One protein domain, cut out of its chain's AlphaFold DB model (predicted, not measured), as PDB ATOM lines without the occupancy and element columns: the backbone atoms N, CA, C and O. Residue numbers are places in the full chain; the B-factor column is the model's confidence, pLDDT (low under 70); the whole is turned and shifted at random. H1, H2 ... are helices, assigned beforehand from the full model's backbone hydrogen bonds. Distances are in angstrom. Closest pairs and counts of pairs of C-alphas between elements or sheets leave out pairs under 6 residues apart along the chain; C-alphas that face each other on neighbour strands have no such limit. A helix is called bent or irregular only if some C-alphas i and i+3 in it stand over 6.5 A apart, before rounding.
ATOM      1  N   GLY A  10      47.283 117.032  80.293       82.31
ATOM      2  CA  GLY A  10      46.847 115.639  80.149       82.31
ATOM      3  C   GLY A  10      47.600 114.693  81.083       82.31
ATOM      4  O   GLY A  10      46.979 113.936  81.816       82.31
ATOM      5  N   GLN A  11      48.929 114.817  81.162       82.50
ATOM      6  CA  GLN A  11      49.735 113.978  82.054       82.50
ATOM      7  C   GLN A  11      49.419 114.229  83.535       82.50
ATOM      8  O   GLN A  11      49.431 113.297  84.332       82.50
ATOM      9  N   MET A  12      49.095 115.465  83.921       82.94
ATOM     10  CA  MET A  12      48.631 115.744  85.284       82.94
ATOM     11  C   MET A  12      47.292 115.047  85.580       82.94
ATOM     12  O   MET A  12      47.131 114.461  86.650       82.94
ATOM     13  N   MET A  13      46.351 115.073  84.632       84.00
ATOM     14  CA  MET A  13      45.068 114.374  84.768       84.00
ATOM     15  C   MET A  13      45.245 112.858  84.855       84.00
ATOM     16  O   MET A  13      44.591 112.222  85.680       84.00
ATOM     17  N   ASP A  14      46.164 112.291  84.075       83.31
ATOM     18  CA  ASP A  14      46.502 110.867  84.135       83.31
ATOM     19  C   ASP A  14      47.110 110.494  85.492       83.31
ATOM     20  O   ASP A  14      46.724 109.491  86.090       83.31
ATOM     21  N   GLY A  15      48.002 111.335  86.028       80.88
ATOM     22  CA  GLY A  15      48.544 111.179  87.378       80.88
ATOM     23  C   GLY A  15      47.443 111.189  88.440       80.88
ATOM     24  O   GLY A  15      47.378 110.286  89.270       80.88
ATOM     25  N   LEU A  16      46.525 112.158  88.383       83.12
ATOM     26  CA  LEU A  16      45.388 112.237  89.305       83.12
ATOM     27  C   LEU A  16      44.458 111.018  89.186       83.12
ATOM     28  O   LEU A  16      43.989 110.487  90.193       83.12
ATOM     29  N   ALA A  17      44.202 110.545  87.968       82.44
ATOM     30  CA  ALA A  17      43.412 109.342  87.727       82.44
ATOM     31  C   ALA A  17      44.097 108.084  88.290       82.44
ATOM     32  O   ALA A  17      43.430 107.242  88.892       82.44
ATOM     33  N   LEU A  18      45.424 107.984  88.155       80.75
ATOM     34  CA  LEU A  18      46.235 106.929  88.767       80.75
ATOM     35  C   LEU A  18      46.214 107.001  90.297       80.75
ATOM     36  O   LEU A  18      46.107 105.962  90.939       80.75
ATOM     37  N   GLY A  19      46.235 108.200  90.884       76.31
ATOM     38  CA  GLY A  19      46.070 108.385  92.328       76.31
ATOM     39  C   GLY A  19      44.714 107.888  92.853       76.31
ATOM     40  O   GLY A  19      44.601 107.366  93.957       76.31
ATOM     41  N   ASN A  20      43.657 107.945  92.050       81.31
ATOM     42  CA  ASN A  20      42.359 107.409  92.469       81.31
ATOM     43  C   ASN A  20      42.274 105.865  92.414       81.31
ATOM     44  O   ASN A  20      41.257 105.296  92.814       81.31
ATOM     45  N   ARG A  21      43.322 105.163  91.952       70.12
ATOM     46  CA  ARG A  21      43.445 103.696  92.015       70.12
ATOM     47  C   ARG A  21      44.254 103.296  93.258       70.12
ATOM     48  O   ARG A  21      45.333 103.819  93.507       70.12
ATOM     49  N   THR A  22      43.776 102.322  94.032       54.06
ATOM     50  CA  THR A  22      44.573 101.675  95.093       54.06
ATOM     51  C   THR A  22      45.774 100.944  94.461       54.06
ATOM     52  O   THR A  22      45.560 100.192  93.509       54.06
ATOM     53  N   PRO A  23      47.028 101.149  94.924       54.84
ATOM     54  CA  PRO A  23      47.448 101.549  96.265       54.84
ATOM     55  C   PRO A  23      47.923 103.015  96.359       54.84
ATOM     56  O   PRO A  23      48.957 103.371  95.816       54.84
ATOM     57  N   GLY A  24      47.205 103.832  97.143       62.03
ATOM     58  CA  GLY A  24      47.634 105.150  97.632       62.03
ATOM     59  C   GLY A  24      47.553 106.321  96.628       62.03
ATOM     60  O   GLY A  24      48.339 106.369  95.684       62.03
ATOM     61  N   PRO A  25      46.723 107.352  96.883       72.62
ATOM     62  CA  PRO A  25      46.585 108.478  95.958       72.62
ATOM     63  C   PRO A  25      47.834 109.306  95.714       72.62
ATOM     64  O   PRO A  25      48.085 109.731  94.592       72.62
ATOM     65  N   LEU A  26      48.637 109.507  96.755       73.81
ATOM     66  CA  LEU A  26      49.849 110.314  96.659       73.81
ATOM     67  C   LEU A  26      51.024 109.535  96.078       73.81
ATOM     68  O   LEU A  26      51.788 110.101  95.302       73.81
ATOM     69  N   ILE A  27      51.161 108.249  96.418       82.62
ATOM     70  CA  ILE A  27      52.318 107.470  95.973       82.62
ATOM     71  C   ILE A  27      52.264 107.256  94.460       82.62
ATOM     72  O   ILE A  27      53.216 107.606  93.780       82.62
ATOM     73  N   MET A  28      51.112 106.856  93.907       81.62
ATOM     74  CA  MET A  28      50.969 106.611  92.465       81.62
ATOM     75  C   MET A  28      51.206 107.872  91.623       81.62
ATOM     76  O   MET A  28      51.831 107.801  90.563       81.62
ATOM     77  N   VAL A  29      50.750 109.037  92.102       83.62
ATOM     78  CA  VAL A  29      51.010 110.325  91.441       83.62
ATOM     79  C   VAL A  29      52.507 110.634  91.458       83.62
ATOM     80  O   VAL A  29      53.072 110.960  90.417       83.62
ATOM     81  N   VAL A  30      53.171 110.506  92.610       82.00
ATOM     82  CA  VAL A  30      54.607 110.799  92.755       82.00
ATOM     83  C   VAL A  30      55.460 109.851  91.911       82.00
ATOM     84  O   VAL A  30      56.350 110.326  91.201       82.00
ATOM     85  N   THR A  31      55.146 108.551  91.896       85.25
ATOM     86  CA  THR A  31      55.819 107.569  91.036       85.25
ATOM     87  C   THR A  31      55.681 107.949  89.564       85.25
ATOM     88  O   THR A  31      56.661 107.926  88.818       85.25
ATOM     89  N   PHE A  32      54.474 108.341  89.134       84.75
ATOM     90  CA  PHE A  32      54.202 108.747  87.758       84.75
ATOM     91  C   PHE A  32      54.964 110.022  87.374       84.75
ATOM     92  O   PHE A  32      55.633 110.046  86.341       84.75
ATOM     93  N   VAL A  33      54.934 111.063  88.214       85.69
ATOM     94  CA  VAL A  33      55.682 112.307  87.969       85.69
ATOM     95  C   VAL A  33      57.188 112.041  87.914       85.69
ATOM     96  O   VAL A  33      57.863 112.520  86.999       85.69
ATOM     97  N   GLY A  34      57.717 111.237  88.842       83.56
ATOM     98  CA  GLY A  34      59.123 110.833  88.852       83.56
ATOM     99  C   GLY A  34      59.512 110.042  87.600       83.56
ATOM    100  O   GLY A  34      60.551 110.309  86.991       83.56
ATOM    101  N   PHE A  35      58.648 109.126  87.155       85.06
ATOM    102  CA  PHE A  35      58.851 108.357  85.930       85.06
ATOM    103  C   PHE A  35      58.851 109.245  84.686       85.06
ATOM    104  O   PHE A  35      59.781 109.167  83.884       85.06
ATOM    105  N   VAL A  36      57.856 110.120  84.530       85.75
ATOM    106  CA  VAL A  36      57.771 111.036  83.385       85.75
ATOM    107  C   VAL A  36      58.963 111.992  83.369       85.75
ATOM    108  O   VAL A  36      59.540 112.220  82.305       85.75
ATOM    109  N   GLY A  37      59.401 112.488  84.529       83.12
ATOM    110  CA  GLY A  37      60.609 113.304  84.647       83.12
ATOM    111  C   GLY A  37      61.872 112.565  84.191       83.12
ATOM    112  O   GLY A  37      62.641 113.095  83.390       83.12
ATOM    113  N   GLY A  38      62.063 111.316  84.630       82.19
ATOM    114  CA  GLY A  38      63.207 110.483  84.234       82.19
ATOM    115  C   GLY A  38      63.181 110.041  82.765       82.19
ATOM    116  O   GLY A  38      64.226 109.990  82.109       82.19
ATOM    117  N   TYR A  39      61.986 109.765  82.238       82.88
ATOM    118  CA  TYR A  39      61.754 109.332  80.862       82.88
ATOM    119  C   TYR A  39      61.953 110.479  79.863       82.88
ATOM    120  O   TYR A  39      62.733 110.355  78.922       82.88
ATOM    121  N   THR A  40      61.308 111.628  80.092       81.69
ATOM    122  CA  THR A  40      61.355 112.787  79.175       81.69
ATOM    123  C   THR A  40      62.717 113.468  79.141       81.69
ATOM    124  O   THR A  40      63.109 114.013  78.112       81.69
ATOM    125  N   LYS A  41      63.464 113.424  80.248       80.81
ATOM    126  CA  LYS A  41      64.825 113.963  80.320       80.81
ATOM    127  C   LYS A  41      65.894 112.973  79.861       80.81
ATOM    128  O   LYS A  41      67.060 113.350  79.859       80.81
ATOM    129  N   ALA A  42      65.515 111.740  79.496       77.38
ATOM    130  CA  ALA A  42      66.424 110.673  79.077       77.38
ATOM    131  C   ALA A  42      67.682 110.607  79.963       77.38
ATOM    132  O   ALA A  42      68.807 110.585  79.470       77.38
ATOM    133  N   VAL A  43      67.492 110.605  81.289       75.56
ATOM    134  CA  VAL A  43      68.565 110.826  82.285       75.56
ATOM    135  C   VAL A  43      69.714 109.808  82.165       75.56
ATOM    136  O   VAL A  43      70.829 110.067  82.607       75.56
ATOM    137  N   LEU A  44      69.461 108.651  81.545       77.44
ATOM    138  CA  LEU A  44      70.439 107.585  81.299       77.44
ATOM    139  C   LEU A  44      70.773 107.374  79.809       77.44
ATOM    140  O   LEU A  44      71.384 106.363  79.466       77.44
ATOM    141  N   GLY A  45      70.375 108.303  78.939       77.94
ATOM    142  CA  GLY A  45      70.510 108.219  77.483       77.94
ATOM    143  C   GLY A  45      69.231 107.764  76.772       77.94
ATOM    144  O   GLY A  45      68.359 107.121  77.364       77.94
ATOM    145  N   VAL A  46      69.128 108.101  75.481       77.56
ATOM    146  CA  VAL A  46      67.955 107.822  74.626       77.56
ATOM    147  C   VAL A  46      67.690 106.327  74.428       77.56
ATOM    148  O   VAL A  46      66.536 105.917  74.356       77.56
ATOM    149  N   ASP A  47      68.731 105.494  74.466       83.00
ATOM    150  CA  ASP A  47      68.598 104.034  74.347       83.00
ATOM    151  C   ASP A  47      68.038 103.378  75.621       83.00
ATOM    152  O   ASP A  47      67.630 102.218  75.615       83.00
ATOM    153  N   LYS A  48      68.034 104.108  76.747       83.50
ATOM    154  CA  LYS A  48      67.685 103.596  78.084       83.50
ATOM    155  C   LYS A  48      66.603 104.429  78.769       83.50
ATOM    156  O   LYS A  48      66.549 104.480  79.998       83.50
ATOM    157  N   VAL A  49      65.714 105.052  77.998       80.75
ATOM    158  CA  VAL A  49      64.642 105.924  78.515       80.75
ATOM    159  C   VAL A  49      63.732 105.240  79.536       80.75
ATOM    160  O   VAL A  49      63.378 105.857  80.538       80.75
ATOM    161  N   LEU A  50      63.418 103.951  79.358       81.44
ATOM    162  CA  LEU A  50      62.632 103.195  80.339       81.44
ATOM    163  C   LEU A  50      63.384 103.053  81.663       81.44
ATOM    164  O   LEU A  50      62.819 103.325  82.717       81.44
ATOM    165  N   LEU A  51      64.668 102.693  81.624       80.69
ATOM    166  CA  LEU A  51      65.500 102.600  82.826       80.69
ATOM    167  C   LEU A  51      65.678 103.977  83.491       80.69
ATOM    168  O   LEU A  51      65.702 104.069  84.716       80.69
ATOM    169  N   GLY A  52      65.750 105.047  82.690       79.12
ATOM    170  CA  GLY A  52      65.755 106.435  83.156       79.12
ATOM    171  C   GLY A  52      64.469 106.809  83.890       79.12
ATOM    172  O   GLY A  52      64.536 107.383  84.974       79.12
ATOM    173  N   GLY A  53      63.309 106.405  83.362       81.06
ATOM    174  CA  GLY A  53      62.015 106.556  84.026       81.06
ATOM    175  C   GLY A  53      61.941 105.798  85.355       81.06
ATOM    176  O   GLY A  53      61.594 106.387  86.373       81.06
ATOM    177  N   HIS A  54      62.354 104.527  85.401       82.56
ATOM    178  CA  HIS A  54      62.380 103.750  86.655       82.56
ATOM    179  C   HIS A  54      63.289 104.397  87.708       82.56
ATOM    180  O   HIS A  54      62.924 104.500  88.877       82.56
ATOM    181  N   ARG A  55      64.457 104.892  87.284       79.88
ATOM    182  CA  ARG A  55      65.401 105.596  88.160       79.88
ATOM    183  C   ARG A  55      64.895 106.975  88.599       79.88
ATOM    184  O   ARG A  55      65.421 107.502  89.569       79.88
ATOM    185  N   GLY A  56      63.899 107.543  87.921       77.75
ATOM    186  CA  GLY A  56      63.191 108.749  88.351       77.75
ATOM    187  C   GLY A  56      62.020 108.466  89.300       77.75
ATOM    188  O   GLY A  56      61.849 109.187  90.279       77.75
ATOM    189  N   GLY A  57      61.241 107.406  89.051       77.81
ATOM    190  CA  GLY A  57      60.066 107.041  89.857       77.81
ATOM    191  C   GLY A  57      60.414 106.468  91.235       77.81
ATOM    192  O   GLY A  57      59.924 106.958  92.248       77.81
ATOM    193  N   VAL A  58      61.324 105.488  91.291       75.75
ATOM    194  CA  VAL A  58      61.647 104.748  92.529       75.75
ATOM    195  C   VAL A  58      62.227 105.642  93.640       75.75
ATOM    196  O   VAL A  58      61.796 105.517  94.788       75.75
ATOM    197  N   PRO A  59      63.173 106.565  93.371       74.81
ATOM    198  CA  PRO A  59      63.658 107.468  94.412       74.81
ATOM    199  C   PRO A  59      62.596 108.471  94.867       74.81
ATOM    200  O   PRO A  59      62.590 108.836  96.039       74.81
ATOM    201  N   GLY A  60      61.694 108.892  93.968       69.75
ATOM    202  CA  GLY A  60      60.570 109.767  94.310       69.75
ATOM    203  C   GLY A  60      59.696 109.148  95.397       69.75
ATOM    204  O   GLY A  60      59.424 109.789  96.409       69.75
ATOM    205  N   ASP A  61      59.368 107.867  95.253       77.75
ATOM    206  CA  ASP A  61      58.600 107.124  96.253       77.75
ATOM    207  C   ASP A  61      59.343 107.027  97.587       77.75
ATOM    208  O   ASP A  61      58.776 107.296  98.644       77.75
ATOM    209  N   MET A  62      60.639 106.701  97.552       77.69
ATOM    210  CA  MET A  62      61.449 106.546  98.762       77.69
ATOM    211  C   MET A  62      61.570 107.842  99.572       77.69
ATOM    212  O   MET A  62      61.577 107.783 100.798       77.69
ATOM    213  N   VAL A  63      61.624 109.011  98.928       77.56
ATOM    214  CA  VAL A  63      61.765 110.301  99.626       77.56
ATOM    215  C   VAL A  63      60.524 110.665 100.446       77.56
ATOM    216  O   VAL A  63      60.667 111.253 101.514       77.56
ATOM    217  N   TYR A  64      59.319 110.300 100.005       75.44
ATOM    218  CA  TYR A  64      58.080 110.614 100.734       75.44
ATOM    219  C   TYR A  64      57.593 109.456 101.614       75.44
ATOM    220  O   TYR A  64      57.081 109.664 102.719       75.44
ATOM    221  N   LEU A  65      57.772 108.222 101.145       81.31
ATOM    222  CA  LEU A  65      57.277 107.029 101.817       81.31
ATOM    223  C   LEU A  65      58.175 106.629 102.993       81.31
ATOM    224  O   LEU A  65      57.681 106.387 104.094       81.31
ATOM    225  N   LEU A  66      59.495 106.581 102.786       84.94
ATOM    226  CA  LEU A  66      60.429 106.020 103.763       84.94
ATOM    227  C   LEU A  66      60.507 106.827 105.070       84.94
ATOM    228  O   LEU A  66      60.455 106.197 106.130       84.94
ATOM    229  N   PRO A  67      60.551 108.179 105.064       81.00
ATOM    230  CA  PRO A  67      60.526 108.948 106.306       81.00
ATOM    231  C   PRO A  67      59.265 108.669 107.122       81.00
ATOM    232  O   PRO A  67      59.352 108.493 108.331       81.00
ATOM    233  N   SER A  68      58.108 108.546 106.463       82.25
ATOM    234  CA  SER A  68      56.830 108.256 107.123       82.25
ATOM    235  C   SER A  68      56.850 106.898 107.830       82.25
ATOM    236  O   SER A  68      56.454 106.803 108.990       82.25
ATOM    237  N   PHE A  69      57.376 105.853 107.179       82.56
ATOM    238  CA  PHE A  69      57.548 104.538 107.810       82.56
ATOM    239  C   PHE A  69      58.534 104.575 108.976       82.56
ATOM    240  O   PHE A  69      58.259 103.980 110.015       82.56
ATOM    241  N   ILE A  70      59.649 105.298 108.839       85.50
ATOM    242  CA  ILE A  70      60.605 105.482 109.934       85.50
ATOM    243  C   ILE A  70      59.921 106.172 111.119       85.50
ATOM    244  O   ILE A  70      60.038 105.687 112.239       85.50
ATOM    245  N   PHE A  71      59.154 107.242 110.893       82.62
ATOM    246  CA  PHE A  71      58.425 107.937 111.956       82.62
ATOM    247  C   PHE A  71      57.349 107.071 112.610       82.62
ATOM    248  O   PHE A  71      57.197 107.137 113.824       82.62
ATOM    249  N   ILE A  72      56.623 106.246 111.853       83.31
ATOM    250  CA  ILE A  72      55.601 105.352 112.419       83.31
ATOM    251  C   ILE A  72      56.252 104.237 113.242       83.31
ATOM    252  O   ILE A  72      55.813 103.970 114.357       83.31
ATOM    253  N   LEU A  73      57.309 103.602 112.732       83.75
ATOM    254  CA  LEU A  73      57.977 102.492 113.417       83.75
ATOM    255  C   LEU A  73      58.781 102.970 114.636       83.75
ATOM    256  O   LEU A  73      58.657 102.403 115.723       83.75
ATOM    257  N   ALA A  74      59.565 104.042 114.487       82.12
ATOM    258  CA  ALA A  74      60.317 104.640 115.590       82.12
ATOM    259  C   ALA A  74      59.386 105.339 116.594       82.12
ATOM    260  O   ALA A  74      59.553 105.207 117.807       82.12
ATOM    261  N   GLY A  75      58.372 106.045 116.091       77.56
ATOM    262  CA  GLY A  75      57.353 106.704 116.900       77.56
ATOM    263  C   GLY A  75      56.485 105.711 117.662       77.56
ATOM    264  O   GLY A  75      56.176 105.978 118.812       77.56
ATOM    265  N   GLY A  76      56.155 104.550 117.092       77.19
ATOM    266  CA  GLY A  76      55.381 103.506 117.770       77.19
ATOM    267  C   GLY A  76      56.048 103.037 119.062       77.19
ATOM    268  O   GLY A  76      55.427 103.080 120.121       77.19
ATOM    269  N   SER A  77      57.345 102.716 119.001       71.31
ATOM    270  CA  SER A  77      58.122 102.340 120.195       71.31
ATOM    271  C   SER A  77      58.194 103.487 121.216       71.31
ATOM    272  O   SER A  77      58.041 103.275 122.416       71.31
ATOM    273  N   PHE A  78      58.379 104.729 120.755       69.38
ATOM    274  CA  PHE A  78      58.412 105.908 121.627       69.38
ATOM    275  C   PHE A  78      57.056 106.191 122.303       69.38
ATOM    276  O   PHE A  78      56.989 106.465 123.504       69.38
ATOM    277  N   ILE A  79      55.961 106.074 121.553       67.25
ATOM    278  CA  ILE A  79      54.585 106.242 122.031       67.25
ATOM    279  C   ILE A  79      54.258 105.162 123.062       67.25
ATOM    280  O   ILE A  79      53.685 105.484 124.099       67.25
ATOM    281  N   GLU A  80      54.676 103.917 122.839       68.56
ATOM    282  CA  GLU A  80      54.449 102.807 123.766       68.56
ATOM    283  C   GLU A  80      55.148 103.031 125.120       68.56
ATOM    284  O   GLU A  80      54.537 102.825 126.167       68.56
ATOM    285  N   THR A  81      56.362 103.599 125.134       67.56
ATOM    286  CA  THR A  81      57.058 103.975 126.390       67.56
ATOM    287  C   THR A  81      56.417 105.149 127.149       67.56
ATOM    288  O   THR A  81      56.698 105.370 128.333       67.56
ATOM    289  N   THR A  82      55.550 105.912 126.480       62.78
ATOM    290  CA  THR A  82      54.852 107.087 127.032       62.78
ATOM    291  C   THR A  82      53.362 106.812 127.273       62.78
ATOM    292  O   THR A  82      52.667 107.602 127.921       62.78
ATOM    293  N   HIS A  83      52.871 105.664 126.805       56.53
ATOM    294  CA  HIS A  83      51.506 105.207 126.992       56.53
ATOM    295  C   HIS A  83      51.209 105.132 128.501       56.53
ATOM    296  O   HIS A  83      52.044 104.682 129.283       56.53
ATOM    297  N   ASN A  84      50.033 105.616 128.923       56.09
ATOM    298  CA  ASN A  84      49.585 105.745 130.326       56.09
ATOM    299  C   ASN A  84      50.097 106.954 131.151       56.09
ATOM    300  O   ASN A  84      49.735 107.086 132.320       56.09
ATOM    301  N   LYS A  85      50.865 107.896 130.575       61.62
ATOM    302  CA  LYS A  85      51.204 109.173 131.244       61.62
ATOM    303  C   LYS A  85      50.260 110.297 130.802       61.62
ATOM    304  O   LYS A  85      50.408 110.857 129.720       61.62
TER     305      LYS A  85
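Overview. This is residues 10 to 85 of the 110 residues of the protein "Chromate transporter chromate ion transporter (CHR) family" of Klebsiella pneumoniae subsp. rhinoscleromatis (UniProt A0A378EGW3). Three helices of growing length fold back and forth as a flat zigzag: the short H1, then H2 in the middle, then the very long H3, with H2 packing on H1 along one side and on the first half of H3 along the other. The far part of H3, from residue 66 on, sticks out past the other two helices as a long arm that, with the last three residues, makes the length of the whole. The printed part has 76 residues, with three named helices in the order H1, H2, H3 and no named strand, and its class is all helix. It is only just loose, close to extended, with a radius of gyration of the C-alphas of 16.9 A, and the C-alphas span 58 by 26 by 13 A along their three main axes.

Along the chain. The printed part begins with H1, residues 10 to 19, whose first C-alpha, that of Gly 10, is at (46.847, 115.639, 80.149). From there to C-alpha 19 is 14.2 A. Residues 20 to 24 follow as a tight link. H2, residues 25 to 40, begins with the C-alpha of Pro 25 at (46.585, 108.478, 95.958) and measures 22.8 A from first to last C-alpha. Residues 41 to 45 are a second tight link. H3, residues 46 to 82, is the longest helix, with 37 residues and 54.0 A from first to last C-alpha; the C-alpha of Thr 82 is at (54.852, 107.087, 127.032). H3 is irregular: C-alphas 47 and 50 are 8.5 A apart, where about 5 A is the distance in a regular helix, and its line is a rough one. It also has a kink of 29 degrees near residue 65. Residues 83 to 85 end the printed part.

Arrangement. H1 and H2 touch, with 14 pairs of C-alphas within 8 A; the closest C-alphas of the two are those of Gly 19 and Pro 25, 3.7 A apart. Their lines stand at a steep tilt of 38 degrees, only just past shallow, and they run opposite ways. Their centres are 9.7 A apart, and the two make a helical hairpin. H2 touches H3 with 44 pairs of C-alphas within 8 A, and the closest C-alphas are those of Gly 34 and Gly 57, 4.0 A apart. H3 touches H2 with residues 49 to 65 alone. H2 and H3 run opposite ways at a shallow tilt of 30 degrees and form a second helical hairpin, with their centres 13.6 A apart. H1 and H3 are apart. In the backbone of H1 every O i to N i+4 pair is within hydrogen-bond range, while in H2 it is 11 of 12 pairs and in H3 25 of 33.

Size, cuts and confidence. The two C-alphas farthest apart are those of Asp 47 and Lys 85, at 59.7 A, and the outline is a rod. From the first printed C-alpha, that of Gly 10, to the last, that of Lys 85, is 51.7 A. Residues 66 to 85, of which 66 to 82 belong to H3, stand free. Without them the body has 56 residues and spans 32 by 25 by 12 A, with a radius of gyration of 11.2 A. The printed part has no cut and no long link. The mean pLDDT of the printed part is 77.7, and the model's confidence is low, under 70, at residues 22 to 24, at residue 60 and at residues 78 to 85.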